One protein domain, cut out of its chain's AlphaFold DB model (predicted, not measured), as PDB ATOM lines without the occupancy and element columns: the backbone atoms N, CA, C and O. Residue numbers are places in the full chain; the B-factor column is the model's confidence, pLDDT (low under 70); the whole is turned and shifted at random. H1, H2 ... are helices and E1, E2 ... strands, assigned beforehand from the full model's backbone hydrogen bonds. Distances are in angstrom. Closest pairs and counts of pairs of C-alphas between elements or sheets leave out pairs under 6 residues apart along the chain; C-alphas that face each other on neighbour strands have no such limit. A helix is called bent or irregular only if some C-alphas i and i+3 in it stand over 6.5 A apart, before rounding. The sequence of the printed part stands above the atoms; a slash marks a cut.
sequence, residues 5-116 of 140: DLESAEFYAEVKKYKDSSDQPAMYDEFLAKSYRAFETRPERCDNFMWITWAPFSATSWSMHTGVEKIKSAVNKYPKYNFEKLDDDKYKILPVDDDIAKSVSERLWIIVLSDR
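Overview. This is residues 5 to 116 of the 140 residues of an uncharacterized protein of Rhodococcus qingshengii (UniProt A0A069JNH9). A small sheet of three parallel strands has the long helix H1 along one face, and H3, H4 and H5 pack on H1, crossing it or meeting it beyond the sheet. The short turn of E3 lies at one end of the longest axis and the tail to Arg 116 at the other. The 112 printed residues hold five named helices and four named strands, along the chain E1 H1 E2 H2 H3 H4 E3 H5 E4, with sheet order E1 E2 E4 and a mixed class. The whole is compact, radius of gyration of the C-alphas 14.5 A, spanning 48 by 35 by 22 A.

Along the chain. In the sheet, E1 is residues 11 to 16, 15.4 A long from C-alpha 11 at (30.855, -57.865, -1.132), E2 residues 48 to 53, 16.4 A, and E4 residues 108 to 112, 13.3 A, ending at C-alpha 112 (40.609, -44.642, 1.922). H1 is residues 24 to 41, 25.4 A; H3 residues 68 to 77, 14.2 A; H5 residues 98 to 106, 12.3 A. H2 is residues 59 to 64, irregular, with C-alphas 60 and 63 8.3 A apart; H4 is residues 79 to 82 and E3 residues 85 to 87.

Arrangement. E1 and E2 are parallel at 13 degrees, with N 14 and O 50 at 2.9 A, within hydrogen-bond range; E2 and E4 are parallel at 19 degrees, with N 51 and O 109 at 2.8 A. H1 is on the sheet in two layers, helix over one face, at a height of 9.5 A, over E1 and E2. E1, H1 and E2 form a strand-helix-strand unit, two parallel neighbour strands with a helix between, its crossover right-handed. H1 touches H3 about perpendicular at 83 degrees, closest C-alphas Ala 33 and Val 75, 4.4 A; H4, Arg 37 and Asn 82, 5.9 A; and H5 at a steep tilt of 62 degrees, opposite ways, Tyr 36 and Val 104, 6.3 A. H5 only grazes the sheet with residues 103 to 106. H2 is apart from H1. In H1, H3 and H5 every O i to N i+4 pair is within range; in H2 0 of 2 are, with 1 of 3 O i to N i+3 pairs, and H4 is too short for such a pair.

Size, cuts and confidence. The C-alphas farthest apart, of Asp 87 and Arg 116, are 48.4 A apart. The printed part has no cut, and no link is long. Mean pLDDT of the printed part is 91.5; residues 19 to 21 are under 70.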
ATOM      1  N   ASP A   5      28.432 -59.856  12.625       80.62
ATOM      2  CA  ASP A   5      27.214 -59.648  11.833       80.62
ATOM      3  C   ASP A   5      27.450 -59.694  10.310       80.62
ATOM      4  O   ASP A   5      26.497 -59.717   9.538       80.62
ATOM      5  N   LEU A   6      28.712 -59.715   9.863       84.19
ATOM      6  CA  LEU A   6      29.099 -59.811   8.450       84.19
ATOM      7  C   LEU A   6      29.595 -61.212   8.075       84.19
ATOM      8  O   LEU A   6      30.150 -61.414   6.992       84.19
ATOM      9  N   GLU A   7      29.445 -62.191   8.970       84.00
ATOM     10  CA  GLU A   7      29.736 -63.583   8.647       84.00
ATOM     11  C   GLU A   7      28.851 -64.035   7.474       84.00
ATOM     12  O   GLU A   7      27.634 -63.887   7.504       84.00
ATOM     13  N   SER A   8      29.488 -64.538   6.413       86.06
ATOM     14  CA  SER A   8      28.855 -64.941   5.145       86.06
ATOM     15  C   SER A   8      28.281 -63.825   4.256       86.06
ATOM     16  O   SER A   8      27.718 -64.160   3.218       86.06
ATOM     17  N   ALA A   9      28.471 -62.543   4.583       88.94
ATOM     18  CA  ALA A   9      28.052 -61.448   3.704       88.94
ATOM     19  C   ALA A   9      28.872 -61.406   2.396       88.94
ATOM     20  O   ALA A   9      30.104 -61.528   2.414       88.94
ATOM     21  N   GLU A  10      28.208 -61.188   1.260       91.94
ATOM     22  CA  GLU A  10      28.851 -60.955  -0.037       91.94
ATOM     23  C   GLU A  10      29.210 -59.469  -0.229       91.94
ATOM     24  O   GLU A  10      28.468 -58.554   0.134       91.94
ATOM     25  N   PHE A  11      30.373 -59.214  -0.837       92.12
ATOM     26  CA  PHE A  11      30.855 -57.865  -1.132       92.12
ATOM     27  C   PHE A  11      31.140 -57.718  -2.622       92.12
ATOM     28  O   PHE A  11      32.005 -58.408  -3.170       92.12
ATOM     29  N   TYR A  12      30.489 -56.752  -3.265       93.88
ATOM     30  CA  TYR A  12      30.941 -56.247  -4.557       93.88
ATOM     31  C   TYR A  12      31.945 -55.119  -4.323       93.88
ATOM     32  O   TYR A  12      31.573 -54.022  -3.900       93.88
ATOM     33  N   ALA A  13      33.226 -55.397  -4.567       94.81
ATOM     34  CA  ALA A  13      34.308 -54.466  -4.281       94.81
ATOM     35  C   ALA A  13      35.041 -54.004  -5.548       94.81
ATOM     36  O   ALA A  13      35.488 -54.825  -6.351       94.81
ATOM     37  N   GLU A  14      35.248 -52.694  -5.680       95.50
ATOM     38  CA  GLU A  14      36.217 -52.127  -6.620       95.50
ATOM     39  C   GLU A  14      37.412 -51.539  -5.851       95.50
ATOM     40  O   GLU A  14      37.259 -50.700  -4.961       95.50
ATOM     41  N   VAL A  15      38.623 -51.984  -6.211       94.12
ATOM     42  CA  VAL A  15      39.885 -51.556  -5.588       94.12
ATOM     43  C   VAL A  15      40.677 -50.704  -6.572       94.12
ATOM     44  O   VAL A  15      41.104 -51.185  -7.623       94.12
ATOM     45  N   LYS A  16      40.892 -49.434  -6.231       90.12
ATOM     46  CA  LYS A  16      41.551 -48.429  -7.070       90.12
ATOM     47  C   LYS A  16      42.801 -47.870  -6.393       90.12
ATOM     48  O   LYS A  16      42.780 -46.821  -5.752       90.12
ATOM     49  N   LYS A  17      43.929 -48.560  -6.561       84.06
ATOM     50  CA  LYS A  17      45.241 -48.074  -6.106       84.06
ATOM     51  C   LYS A  17      45.895 -47.205  -7.189       84.06
ATOM     52  O   LYS A  17      46.776 -47.665  -7.908       84.06
ATOM     53  N   TYR A  18      45.443 -45.958  -7.322       71.19
ATOM     54  CA  TYR A  18      46.059 -44.970  -8.218       71.19
ATOM     55  C   TYR A  18      46.993 -44.026  -7.459       71.19
ATOM     56  O   TYR A  18      46.755 -43.725  -6.291       71.19
ATOM     57  N   LYS A  19      48.038 -43.539  -8.144       58.00
ATOM     58  CA  LYS A  19      48.881 -42.437  -7.648       58.00
ATOM     59  C   LYS A  19      48.202 -41.072  -7.805       58.00
ATOM     60  O   LYS A  19      48.349 -40.240  -6.919       58.00
ATOM     61  N   ASP A  20      47.418 -40.890  -8.872       62.53
ATOM     62  CA  ASP A  20      46.747 -39.629  -9.203       62.53
ATOM     63  C   ASP A  20      45.218 -39.770  -9.101       62.53
ATOM     64  O   ASP A  20      44.633 -40.775  -9.508       62.53
ATOM     65  N   SER A  21      44.553 -38.774  -8.507       67.38
ATOM     66  CA  SER A  21      43.130 -38.824  -8.134       67.38
ATOM     67  C   SER A  21      42.164 -38.261  -9.182       67.38
ATOM     68  O   SER A  21      40.955 -38.299  -8.951       67.38
ATOM     69  N   SER A  22      42.657 -37.753 -10.319       72.81
ATOM     70  CA  SER A  22      41.853 -36.970 -11.276       72.81
ATOM     71  C   SER A  22      40.634 -37.722 -11.810       72.81
ATOM     72  O   SER A  22      39.555 -37.142 -11.913       72.81
ATOM     73  N   ASP A  23      40.779 -39.021 -12.073       84.88
ATOM     74  CA  ASP A  23      39.726 -39.830 -12.697       84.88
ATOM     75  C   ASP A  23      38.854 -40.562 -11.664       84.88
ATOM     76  O   ASP A  23      37.816 -41.136 -12.008       84.88
ATOM     77  N   GLN A  24      39.240 -40.541 -10.380       88.81
ATOM     78  CA  GLN A  24      38.523 -41.255  -9.317       88.81
ATOM     79  C   GLN A  24      37.057 -40.846  -9.177       88.81
ATOM     80  O   GLN A  24      36.235 -41.749  -9.045       88.81
ATOM     81  N   PRO A  25      36.677 -39.555  -9.257       90.81
ATOM     82  CA  PRO A  25      35.271 -39.177  -9.181       90.81
ATOM     83  C   PRO A  25      34.421 -39.822 -10.283       90.81
ATOM     84  O   PRO A  25      33.306 -40.264 -10.021       90.81
ATOM     85  N   ALA A  26      34.949 -39.912 -11.508       92.56
ATOM     86  CA  ALA A  26      34.246 -40.538 -12.623       92.56
ATOM     87  C   ALA A  26      34.160 -42.060 -12.449       92.56
ATOM     88  O   ALA A  26      33.094 -42.638 -12.636       92.56
ATOM     89  N   MET A  27      35.248 -42.708 -12.030       94.00
ATOM     90  CA  MET A  27      35.224 -44.149 -11.757       94.00
ATOM     91  C   MET A  27      34.299 -44.506 -10.590       94.00
ATOM     92  O   MET A  27      33.634 -45.536 -10.639       94.00
ATOM     93  N   TYR A  28      34.226 -43.656  -9.564       95.50
ATOM     94  CA  TYR A  28      33.300 -43.836  -8.451       95.50
ATOM     95  C   TYR A  28      31.842 -43.707  -8.910       95.50
ATOM     96  O   TYR A  28      31.020 -44.551  -8.565       95.50
ATOM     97  N   ASP A  29      31.516 -42.719  -9.751       96.38
ATOM     98  CA  ASP A  29      30.179 -42.629 -10.353       96.38
ATOM     99  C   ASP A  29      29.854 -43.883 -11.187       96.38
ATOM    100  O   ASP A  29      28.753 -44.424 -11.106       96.38
ATOM    101  N   GLU A  30      30.811 -44.393 -11.965       97.12
ATOM    102  CA  GLU A  30      30.619 -45.627 -12.732       97.12
ATOM    103  C   GLU A  30      30.356 -46.836 -11.815       97.12
ATOM    104  O   GLU A  30      29.473 -47.652 -12.091       97.12
ATOM    105  N   PHE A  31      31.088 -46.934 -10.705       97.62
ATOM    106  CA  PHE A  31      30.895 -47.953  -9.676       97.62
ATOM    107  C   PHE A  31      29.497 -47.884  -9.046       97.62
ATOM    108  O   PHE A  31      28.846 -48.920  -8.888       97.62
ATOM    109  N   LEU A  32      28.989 -46.685  -8.741       98.06
ATOM    110  CA  LEU A  32      27.629 -46.513  -8.221       98.06
ATOM    111  C   LEU A  32      26.572 -46.981  -9.225       98.06
ATOM    112  O   LEU A  32      25.632 -47.679  -8.849       98.06
ATOM    113  N   ALA A  33      26.751 -46.656 -10.507       98.12
ATOM    114  CA  ALA A  33      25.845 -47.096 -11.564       98.12
ATOM    115  C   ALA A  33      25.818 -48.629 -11.707       98.12
ATOM    116  O   ALA A  33      24.751 -49.210 -11.886       98.12
ATOM    117  N   LYS A  34      26.973 -49.297 -11.592       98.06
ATOM    118  CA  LYS A  34      27.054 -50.769 -11.590       98.06
ATOM    119  C   LYS A  34      26.435 -51.381 -10.338       98.06
ATOM    120  O   LYS A  34      25.757 -52.396 -10.448       98.06
ATOM    121  N   SER A  35      26.652 -50.769  -9.177       98.25
ATOM    122  CA  SER A  35      26.109 -51.235  -7.895       98.25
ATOM    123  C   SER A  35      24.582 -51.193  -7.896       98.25
ATOM    124  O   SER A  35      23.940 -52.165  -7.505       98.25
ATOM    125  N   TYR A  36      23.998 -50.117  -8.437       98.31
ATOM    126  CA  TYR A  36      22.559 -50.024  -8.685       98.31
ATOM    127  C   TYR A  36      22.061 -51.178  -9.556       98.31
ATOM    128  O   TYR A  36      21.170 -51.918  -9.140       98.31
ATOM    129  N   ARG A  37      22.680 -51.394 -10.722       97.19
ATOM    130  CA  ARG A  37      22.280 -52.482 -11.622       97.19
ATOM    131  C   ARG A  37      22.426 -53.862 -10.980       97.19
ATOM    132  O   ARG A  37      21.592 -54.741 -11.198       97.19
ATOM    133  N   ALA A  38      23.493 -54.076 -10.217       96.81
ATOM    134  CA  ALA A  38      23.732 -55.329  -9.516       96.81
ATOM    135  C   ALA A  38      22.618 -55.605  -8.499       96.81
ATOM    136  O   ALA A  38      22.034 -56.684  -8.533       96.81
ATOM    137  N   PHE A  39      22.258 -54.613  -7.678       97.56
ATOM    138  CA  PHE A  39      21.168 -54.752  -6.713       97.56
ATOM    139  C   PHE A  39      19.810 -54.959  -7.389       97.56
ATOM    140  O   PHE A  39      19.045 -55.815  -6.968       97.56
ATOM    141  N   GLU A  40      19.521 -54.214  -8.457       96.56
ATOM    142  CA  GLU A  40      18.277 -54.354  -9.223       96.56
ATOM    143  C   GLU A  40      18.110 -55.769  -9.798       96.56
ATOM    144  O   GLU A  40      17.015 -56.323  -9.806       96.56
ATOM    145  N   THR A  41      19.199 -56.360 -10.291       95.38
ATOM    146  CA  THR A  41      19.151 -57.663 -10.969       95.38
ATOM    147  C   THR A  41      19.290 -58.847 -10.022       95.38
ATOM    148  O   THR A  41      18.720 -59.903 -10.297       95.38
ATOM    149  N   ARG A  42      20.082 -58.699  -8.955       94.88
ATOM    150  CA  ARG A  42      20.464 -59.772  -8.029       94.88
ATOM    151  C   ARG A  42      20.633 -59.249  -6.596       94.88
ATOM    152  O   ARG A  42      21.751 -59.268  -6.065       94.88
ATOM    153  N   PRO A  43      19.555 -58.766  -5.954       94.50
ATOM    154  CA  PRO A  43      19.642 -58.201  -4.608       94.50
ATOM    155  C   PRO A  43      20.149 -59.220  -3.578       94.50
ATOM    156  O   PRO A  43      20.798 -58.835  -2.612       94.50
ATOM    157  N   GLU A  44      19.939 -60.521  -3.812       92.06
ATOM    158  CA  GLU A  44      20.368 -61.619  -2.936       92.06
ATOM    159  C   GLU A  44      21.889 -61.815  -2.855       92.06
ATOM    160  O   GLU A  44      22.360 -62.596  -2.036       92.06
ATOM    161  N   ARG A  45      22.648 -61.149  -3.732       90.25
ATOM    162  CA  ARG A  45      24.119 -61.215  -3.815       90.25
ATOM    163  C   ARG A  45      24.803 -59.893  -3.489       90.25
ATOM    164  O   ARG A  45      25.995 -59.712  -3.727       90.25
ATOM    165  N   CYS A  46      24.019 -58.929  -3.026       94.31
ATOM    166  CA  CYS A  46      24.431 -57.546  -2.875       94.31
ATOM    167  C   CYS A  46      24.270 -57.104  -1.422       94.31
ATOM    168  O   CYS A  46      23.591 -56.111  -1.151       94.31
ATOM    169  N   ASP A  47      24.879 -57.839  -0.486       95.69
ATOM    170  CA  ASP A  47      24.842 -57.459   0.928       95.69
ATOM    171  C   ASP A  47      25.577 -56.134   1.144       95.69
ATOM    172  O   ASP A  47      25.068 -55.252   1.833       95.69
ATOM    173  N   ASN A  48      26.749 -55.964   0.515       96.62
ATOM    174  CA  ASN A  48      27.555 -54.751   0.626       96.62
ATOM    175  C   ASN A  48      28.238 -54.355  -0.694       96.62
ATOM    176  O   ASN A  48      28.664 -55.196  -1.494       96.62
ATOM    177  N   PHE A  49      28.424 -53.048  -0.869       97.62
ATOM    178  CA  PHE A  49      29.166 -52.436  -1.970       97.62
ATOM    179  C   PHE A  49      30.367 -51.682  -1.415       97.62
ATOM    180  O   PHE A  49      30.204 -50.809  -0.567       97.62
ATOM    181  N   MET A  50      31.573 -51.981  -1.893       96.62
ATOM    182  CA  MET A  50      32.792 -51.435  -1.300       96.62
ATOM    183  C   MET A  50      33.706 -50.766  -2.327       96.62
ATOM    184  O   MET A  50      34.178 -51.384  -3.279       96.62
ATOM    185  N   TRP A  51      34.007 -49.495  -2.087       95.88
ATOM    186  CA  TRP A  51      35.005 -48.730  -2.822       95.88
ATOM    187  C   TRP A  51      36.270 -48.580  -1.981       95.88
ATOM    188  O   TRP A  51      36.236 -47.961  -0.915       95.88
ATOM    189  N   ILE A  52      37.392 -49.118  -2.460       94.88
ATOM    190  CA  ILE A  52      38.686 -49.037  -1.769       94.88
ATOM    191  C   ILE A  52      39.662 -48.225  -2.619       94.88
ATOM    192  O   ILE A  52      39.921 -48.573  -3.769       94.88
ATOM    193  N   THR A  53      40.253 -47.173  -2.052       93.38
ATOM    194  CA  THR A  53      41.231 -46.311  -2.739       93.38
ATOM    195  C   THR A  53      42.388 -45.910  -1.824       93.38
ATOM    196  O   THR A  53      42.293 -46.037  -0.610       93.38
ATOM    197  N   TRP A  54      43.487 -45.423  -2.406       91.88
ATOM    198  CA  TRP A  54      44.651 -44.875  -1.685       91.88
ATOM    199  C   TRP A  54      44.762 -43.354  -1.768       91.88
ATOM    200  O   TRP A  54      45.652 -42.756  -1.166       91.88
ATOM    201  N   ALA A  55      43.875 -42.720  -2.527       87.50
ATOM    202  CA  ALA A  55      43.866 -41.278  -2.673       87.50
ATOM    203  C   ALA A  55      42.451 -40.758  -2.406       87.50
ATOM    204  O   ALA A  55      41.507 -41.237  -3.037       87.50
ATOM    205  N   PRO A  56      42.285 -39.790  -1.486       84.44
ATOM    206  CA  PRO A  56      40.996 -39.157  -1.282       84.44
ATOM    207  C   PRO A  56      40.584 -38.436  -2.566       84.44
ATOM    208  O   PRO A  56      41.406 -37.855  -3.279       84.44
ATOM    209  N   PHE A  57      39.292 -38.457  -2.849       84.50
ATOM    210  CA  PHE A  57      38.700 -37.804  -4.005       84.50
ATOM    211  C   PHE A  57      37.504 -36.980  -3.542       84.50
ATOM    212  O   PHE A  57      36.910 -37.274  -2.509       84.50
ATOM    213  N   SER A  58      37.197 -35.907  -4.277       80.94
ATOM    214  CA  SER A  58      36.003 -35.081  -4.053       80.94
ATOM    215  C   SER A  58      35.750 -34.697  -2.580       80.94
ATOM    216  O   SER A  58      34.615 -34.686  -2.113       80.94
ATOM    217  N   ALA A  59      36.810 -34.330  -1.848       79.69
ATOM    218  CA  ALA A  59      36.770 -34.107  -0.399       79.69
ATOM    219  C   ALA A  59      35.715 -33.078   0.058       79.69
ATOM    220  O   ALA A  59      35.147 -33.208   1.138       79.69
ATOM    221  N   THR A  60      35.407 -32.078  -0.771       82.56
ATOM    222  CA  THR A  60      34.388 -31.054  -0.483       82.56
ATOM    223  C   THR A  60      32.951 -31.579  -0.535       82.56
ATOM    224  O   THR A  60      32.048 -30.924  -0.024       82.56
ATOM    225  N   SER A  61      32.723 -32.751  -1.132       82.19
ATOM    226  CA  SER A  61      31.414 -33.394  -1.270       82.19
ATOM    227  C   SER A  61      31.366 -34.799  -0.665       82.19
ATOM    228  O   SER A  61      30.474 -35.583  -0.990       82.19
ATOM    229  N   TRP A  62      32.294 -35.103   0.246       80.81
ATOM    230  CA  TRP A  62      32.465 -36.434   0.831       80.81
ATOM    231  C   TRP A  62      31.192 -36.984   1.487       80.81
ATOM    232  O   TRP A  62      30.801 -38.121   1.234       80.81
ATOM    233  N   SER A  63      30.487 -36.157   2.265       82.25
ATOM    234  CA  SER A  63      29.228 -36.532   2.930       82.25
ATOM    235  C   SER A  63      28.105 -36.909   1.961       82.25
ATOM    236  O   SER A  63      27.129 -37.529   2.367       82.25
ATOM    237  N   MET A  64      28.233 -36.549   0.682       88.31
ATOM    238  CA  MET A  64      27.247 -36.845  -0.354       88.31
ATOM    239  C   MET A  64      27.580 -38.119  -1.137       88.31
ATOM    240  O   MET A  64      26.762 -38.558  -1.940       88.31
ATOM    241  N   HIS A  65      28.759 -38.724  -0.947       88.00
ATOM    242  CA  HIS A  65      29.220 -39.840  -1.781       88.00
ATOM    243  C   HIS A  65      28.365 -41.097  -1.670       88.00
ATOM    244  O   HIS A  65      28.254 -41.831  -2.649       88.00
ATOM    245  N   THR A  66      27.741 -41.325  -0.520       92.19
ATOM    246  CA  THR A  66      26.826 -42.450  -0.312       92.19
ATOM    247  C   THR A  66      25.360 -42.052  -0.453       92.19
ATOM    248  O   THR A  66      24.496 -42.898  -0.283       92.19
ATOM    249  N   GLY A  67      25.045 -40.790  -0.766       95.38
ATOM    250  CA  GLY A  67      23.667 -40.298  -0.813       95.38
ATOM    251  C   GLY A  67      22.862 -40.814  -2.011       95.38
ATOM    252  O   GLY A  67      23.393 -40.998  -3.106       95.38
ATOM    253  N   VAL A  68      21.548 -40.954  -1.824       97.06
ATOM    254  CA  VAL A  68      20.596 -41.406  -2.859       97.06
ATOM    255  C   VAL A  68      20.700 -40.579  -4.144       97.06
ATOM    256  O   VAL A  68      20.830 -41.133  -5.234       97.06
ATOM    257  N   GLU A  69      20.746 -39.251  -4.034       96.12
ATOM    258  CA  GLU A  69      20.844 -38.365  -5.204       96.12
ATOM    259  C   GLU A  69      22.161 -38.535  -5.975       96.12
ATOM    260  O   GLU A  69      22.192 -38.427  -7.203       96.12
ATOM    261  N   LYS A  70      23.253 -38.882  -5.282       96.50
ATOM    262  CA  LYS A  70      24.534 -39.189  -5.926       96.50
ATOM    263  C   LYS A  70      24.438 -40.475  -6.749       96.50
ATOM    264  O   LYS A  70      24.928 -40.500  -7.877       96.50
ATOM    265  N   ILE A  71      23.760 -41.498  -6.230       97.88
ATOM    266  CA  ILE A  71      23.513 -42.763  -6.938       97.88
ATOM    267  C   ILE A  71      22.627 -42.527  -8.162       97.88
ATOM    268  O   ILE A  71      22.986 -42.939  -9.263       97.88
ATOM    269  N   LYS A  72      21.523 -41.789  -8.015       97.44
ATOM    270  CA  LYS A  72      20.628 -41.446  -9.135       97.44
ATOM    271  C   LYS A  72      21.361 -40.670 -10.226       97.44
ATOM    272  O   LYS A  72      21.236 -40.981 -11.411       97.44
ATOM    273  N   SER A  73      22.178 -39.690  -9.835       96.25
ATOM    274  CA  SER A  73      23.022 -38.950 -10.777       96.25
ATOM    275  C   SER A  73      24.004 -39.867 -11.509       96.25
ATOM    276  O   SER A  73      24.201 -39.697 -12.711       96.25
ATOM    277  N   ALA A  74      24.616 -40.821 -10.810       97.19
ATOM    278  CA  ALA A  74      25.537 -41.789 -11.394       97.19
ATOM    279  C   ALA A  74      24.839 -42.733 -12.389       97.19
ATOM    280  O   ALA A  74      25.324 -42.908 -13.506       97.19
ATOM    281  N   VAL A  75      23.672 -43.275 -12.032       97.62
ATOM    282  CA  VAL A  75      22.851 -44.136 -12.904       97.62
ATOM    283  C   VAL A  75      22.529 -43.437 -14.226       97.62
ATOM    284  O   VAL A  75      22.753 -44.005 -15.296       97.62
ATOM    285  N   ASN A  76      22.098 -42.174 -14.158       95.69
ATOM    286  CA  ASN A  76      21.797 -41.367 -15.340       95.69
ATOM    287  C   ASN A  76      23.042 -41.019 -16.168       95.69
ATOM    288  O   ASN A  76      22.971 -40.968 -17.395       95.69
ATOM    289  N   LYS A  77      24.188 -40.788 -15.516       95.69
ATOM    290  CA  LYS A  77      25.464 -40.478 -16.181       95.69
ATOM    291  C   LYS A  77      26.056 -41.681 -16.920       95.69
ATOM    292  O   LYS A  77      26.747 -41.493 -17.917       95.69
ATOM    293  N   TYR A  78      25.774 -42.902 -16.463       95.75
ATOM    294  CA  TYR A  78      26.252 -44.144 -17.078       95.75
ATOM    295  C   TYR A  78      25.083 -45.023 -17.551       95.75
ATOM    296  O   TYR A  78      24.884 -46.134 -17.048       95.75
ATOM    297  N   PRO A  79      24.327 -44.567 -18.568       93.94
ATOM    298  CA  PRO A  79      23.098 -45.224 -19.001       93.94
ATOM    299  C   PRO A  79      23.334 -46.630 -19.570       93.94
ATOM    300  O   PRO A  79      22.463 -47.488 -19.464       93.94
ATOM    301  N   LYS A  80      24.545 -46.899 -20.080       94.44
ATOM    302  CA  LYS A  80      24.958 -48.199 -20.635       94.44
ATOM    303  C   LYS A  80      24.810 -49.394 -19.694       94.44
ATOM    304  O   LYS A  80      24.779 -50.522 -20.173       94.44
ATOM    305  N   TYR A  81      24.758 -49.168 -18.382       94.38
ATOM    306  CA  TYR A  81      24.570 -50.245 -17.406       94.38
ATOM    307  C   TYR A  81      23.111 -50.448 -17.008       94.38
ATOM    308  O   TYR A  81      22.748 -51.551 -16.616       94.38
ATOM    309  N   ASN A  82      22.293 -49.398 -17.087       93.75
ATOM    310  CA  ASN A  82      21.001 -49.346 -16.402       93.75
ATOM    311  C   ASN A  82      19.807 -49.285 -17.354       93.75
ATOM    312  O   ASN A  82      18.692 -49.604 -16.959       93.75
ATOM    313  N   PHE A  83      20.022 -48.885 -18.606       92.06
ATOM    314  CA  PHE A  83      18.940 -48.589 -19.533       92.06
ATOM    315  C   PHE A  83      19.069 -49.350 -20.849       92.06
ATOM    316  O   PHE A  83      20.157 -49.721 -21.291       92.06
ATOM    317  N   GLU A  84      17.925 -49.561 -21.492       90.19
ATOM    318  CA  GLU A  84      17.830 -50.211 -22.795       90.19
ATOM    319  C   GLU A  84      18.514 -49.354 -23.874       90.19
ATOM    320  O   GLU A  84      18.236 -48.155 -24.000       90.19
ATOM    321  N   LYS A  85      19.417 -49.966 -24.651       91.94
ATOM    322  CA  LYS A  85      20.064 -49.316 -25.799       91.94
ATOM    323  C   LYS A  85      19.050 -49.192 -26.942       91.94
ATOM    324  O   LYS A  85      18.423 -50.183 -27.304       91.94
ATOM    325  N   LEU A  86      18.912 -47.993 -27.508       91.25
ATOM    326  CA  LEU A  86      17.997 -47.716 -28.624       91.25
ATOM    327  C   LEU A  86      18.722 -47.758 -29.976       91.25
ATOM    328  O   LEU A  86      18.311 -48.477 -30.881       91.25
ATOM    329  N   ASP A  87      19.808 -46.997 -30.101       89.81
ATOM    330  CA  ASP A  87      20.696 -46.932 -31.266       89.81
ATOM    331  C   ASP A  87      22.144 -46.687 -30.794       89.81
ATOM    332  O   ASP A  87      22.445 -46.815 -29.601       89.81
ATOM    333  N   ASP A  88      23.071 -46.405 -31.712       83.69
ATOM    334  CA  ASP A  88      24.458 -46.124 -31.339       83.69
ATOM    335  C   ASP A  88      24.562 -44.898 -30.422       83.69
ATOM    336  O   ASP A  88      24.147 -43.790 -30.750       83.69
ATOM    337  N   ASP A  89      25.113 -45.155 -29.234       81.00
ATOM    338  CA  ASP A  89      25.296 -44.231 -28.116       81.00
ATOM    339  C   ASP A  89      24.033 -43.577 -27.521       81.00
ATOM    340  O   ASP A  89      24.171 -42.732 -26.629       81.00
ATOM    341  N   LYS A  90      22.808 -44.000 -27.883       89.00
ATOM    342  CA  LYS A  90      21.584 -43.563 -27.177       89.00
ATOM    343  C   LYS A  90      20.896 -44.681 -26.412       89.00
ATOM    344  O   LYS A  90      20.779 -45.829 -26.843       89.00
ATOM    345  N   TYR A  91      20.359 -44.281 -25.267       92.75
ATOM    346  CA  TYR A  91      19.696 -45.146 -24.306       92.75
ATOM    347  C   TYR A  91      18.340 -44.562 -23.933       92.75
ATOM    348  O   TYR A  91      18.179 -43.342 -23.833       92.75
ATOM    349  N   LYS A  92      17.365 -45.434 -23.693       91.31
ATOM    350  CA  LYS A  92      16.052 -45.049 -23.184       91.31
ATOM    351  C   LYS A  92      16.154 -44.751 -21.691       91.31
ATOM    352  O   LYS A  92      16.031 -45.655 -20.874       91.31
ATOM    353  N   ILE A  93      16.379 -43.488 -21.341       88.38
ATOM    354  CA  ILE A  93      16.445 -43.071 -19.938       88.38
ATOM    355  C   ILE A  93      15.071 -43.265 -19.288       88.38
ATOM    356  O   ILE A  93      14.071 -42.712 -19.752       88.38
ATOM    357  N   LEU A  94      15.033 -44.064 -18.227       88.19
ATOM    358  CA  LEU A  94      13.850 -44.302 -17.406       88.19
ATOM    359  C   LEU A  94      14.017 -43.616 -16.044       88.19
ATOM    360  O   LEU A  94      15.150 -43.346 -15.634       88.19
ATOM    361  N   PRO A  95      12.914 -43.333 -15.329       93.50
ATOM    362  CA  PRO A  95      12.996 -42.923 -13.933       93.50
ATOM    363  C   PRO A  95      13.804 -43.942 -13.120       93.50
ATOM    364  O   PRO A  95      13.573 -45.144 -13.228       93.50
ATOM    365  N   VAL A  96      14.758 -43.447 -12.331       96.25
ATOM    366  CA  VAL A  96      15.532 -44.270 -11.393       96.25
ATOM    367  C   VAL A  96      14.640 -44.610 -10.200       96.25
ATOM    368  O   VAL A  96      13.958 -43.724  -9.688       96.25
ATOM    369  N   ASP A  97      14.647 -45.870  -9.772       97.31
ATOM    370  CA  ASP A  97      13.881 -46.342  -8.619       97.31
ATOM    371  C   ASP A  97      14.540 -45.858  -7.315       97.31
ATOM    372  O   ASP A  97      15.711 -46.149  -7.034       97.31
ATOM    373  N   ASP A  98      13.789 -45.086  -6.528       97.50
ATOM    374  CA  ASP A  98      14.275 -44.481  -5.289       97.50
ATOM    375  C   ASP A  98      14.548 -45.525  -4.191       97.50
ATOM    376  O   ASP A  98      15.480 -45.339  -3.402       97.50
ATOM    377  N   ASP A  99      13.812 -46.640  -4.156       98.06
ATOM    378  CA  ASP A  99      13.987 -47.691  -3.147       98.06
ATOM    379  C   ASP A  99      15.245 -48.523  -3.424       98.06
ATOM    380  O   ASP A  99      15.986 -48.879  -2.497       98.06
ATOM    381  N   ILE A 100      15.554 -48.768  -4.702       98.00
ATOM    382  CA  ILE A 100      16.823 -49.390  -5.107       98.00
ATOM    383  C   ILE A 100      17.987 -48.454  -4.779       98.00
ATOM    384  O   ILE A 100      18.968 -48.875  -4.161       98.00
ATOM    385  N   ALA A 101      17.881 -47.173  -5.140       98.06
ATOM    386  CA  ALA A 101      18.930 -46.198  -4.858       98.06
ATOM    387  C   ALA A 101      19.179 -46.047  -3.346       98.06
ATOM    388  O   ALA A 101      20.333 -45.986  -2.913       98.06
ATOM    389  N   LYS A 102      18.119 -46.061  -2.531       98.06
ATOM    390  CA  LYS A 102      18.214 -46.089  -1.067       98.06
ATOM    391  C   LYS A 102      18.862 -47.373  -0.554       98.06
ATOM    392  O   LYS A 102      19.756 -47.304   0.284       98.06
ATOM    393  N   SER A 103      18.489 -48.527  -1.098       98.19
ATOM    394  CA  SER A 103      19.079 -49.808  -0.697       98.19
ATOM    395  C   SER A 103      20.583 -49.854  -0.969       98.19
ATOM    396  O   SER A 103      21.353 -50.294  -0.116       98.19
ATOM    397  N   VAL A 104      21.027 -49.351  -2.121       98.06
ATOM    398  CA  VAL A 104      22.459 -49.229  -2.430       98.06
ATOM    399  C   VAL A 104      23.134 -48.239  -1.479       98.06
ATOM    400  O   VAL A 104      24.186 -48.557  -0.931       98.06
ATOM    401  N   SER A 105      22.517 -47.077  -1.234       97.62
ATOM    402  CA  SER A 105      23.014 -46.037  -0.315       97.62
ATOM    403  C   SER A 105      23.362 -46.590   1.069       97.62
ATOM    404  O   SER A 105      24.459 -46.348   1.574       97.62
ATOM    405  N   GLU A 106      22.469 -47.395   1.643       96.69
ATOM    406  CA  GLU A 106      22.617 -47.995   2.976       96.69
ATOM    407  C   GLU A 106      23.693 -49.095   3.046       96.69
ATOM    408  O   GLU A 106      24.123 -49.465   4.136       96.69
ATOM    409  N   ARG A 107      24.146 -49.604   1.893       96.69
ATOM    410  CA  ARG A 107      25.097 -50.723   1.761       96.69
ATOM    411  C   ARG A 107      26.479 -50.294   1.276       96.69
ATOM    412  O   ARG A 107      27.322 -51.150   1.008       96.69
ATOM    413  N   LEU A 108      26.713 -48.992   1.108       97.19
ATOM    414  CA  LEU A 108      27.962 -48.456   0.571       97.19
ATOM    415  C   LEU A 108      29.032 -48.263   1.643       97.19
ATOM    416  O   LEU A 108      28.832 -47.596   2.656       97.19
ATOM    417  N   TRP A 109      30.217 -48.772   1.338       95.50
ATOM    418  CA  TRP A 109      31.428 -48.647   2.132       95.50
ATOM    419  C   TRP A 109      32.475 -47.916   1.298       95.50
ATOM    420  O   TRP A 109      32.801 -48.341   0.189       95.50
ATOM    421  N   ILE A 110      33.031 -46.828   1.831       94.06
ATOM    422  CA  ILE A 110      34.123 -46.088   1.192       94.06
ATOM    423  C   ILE A 110      35.329 -46.135   2.119       94.06
ATOM    424  O   ILE A 110      35.295 -45.592   3.223       94.06
ATOM    425  N   ILE A 111      36.401 -46.774   1.662       92.75
ATOM    426  CA  ILE A 111      37.624 -46.962   2.436       92.75
ATOM    427  C   ILE A 111      38.770 -46.265   1.709       92.75
ATOM    428  O   ILE A 111      39.129 -46.625   0.587       92.75
ATOM    429  N   VAL A 112      39.364 -45.273   2.370       91.19
ATOM    430  CA  VAL A 112      40.609 -44.642   1.922       91.19
ATOM    431  C   VAL A 112      41.744 -45.186   2.778       91.19
ATOM    432  O   VAL A 112      41.776 -44.970   3.988       91.19
ATOM    433  N   LEU A 113      42.646 -45.921   2.144       92.06
ATOM    434  CA  LEU A 113      43.799 -46.556   2.763       92.06
ATOM    435  C   LEU A 113      45.078 -45.758   2.498       92.06
ATOM    436  O   LEU A 113      45.175 -44.942   1.586       92.06
ATOM    437  N   SER A 114      46.098 -46.046   3.293       91.06
ATOM    438  CA  SER A 114      47.484 -45.644   3.078       91.06
ATOM    439  C   SER A 114      48.365 -46.887   3.077       91.06
ATOM    440  O   SER A 114      48.030 -47.889   3.710       91.06
ATOM    441  N   ASP A 115      49.519 -46.828   2.410       91.19
ATOM    442  CA  ASP A 115      50.449 -47.965   2.392       91.19
ATOM    443  C   ASP A 115      50.883 -48.361   3.812       91.19
ATOM    444  O   ASP A 115      50.865 -49.540   4.141       91.19
ATOM    445  N   ARG A 116      51.095 -47.392   4.715       90.25
ATOM    446  CA  ARG A 116      51.404 -47.674   6.127       90.25
ATOM    447  C   ARG A 116      50.303 -48.434   6.865       90.25
ATOM    448  O   ARG A 116      50.622 -49.275   7.699       90.25
TER     449      ARG A 116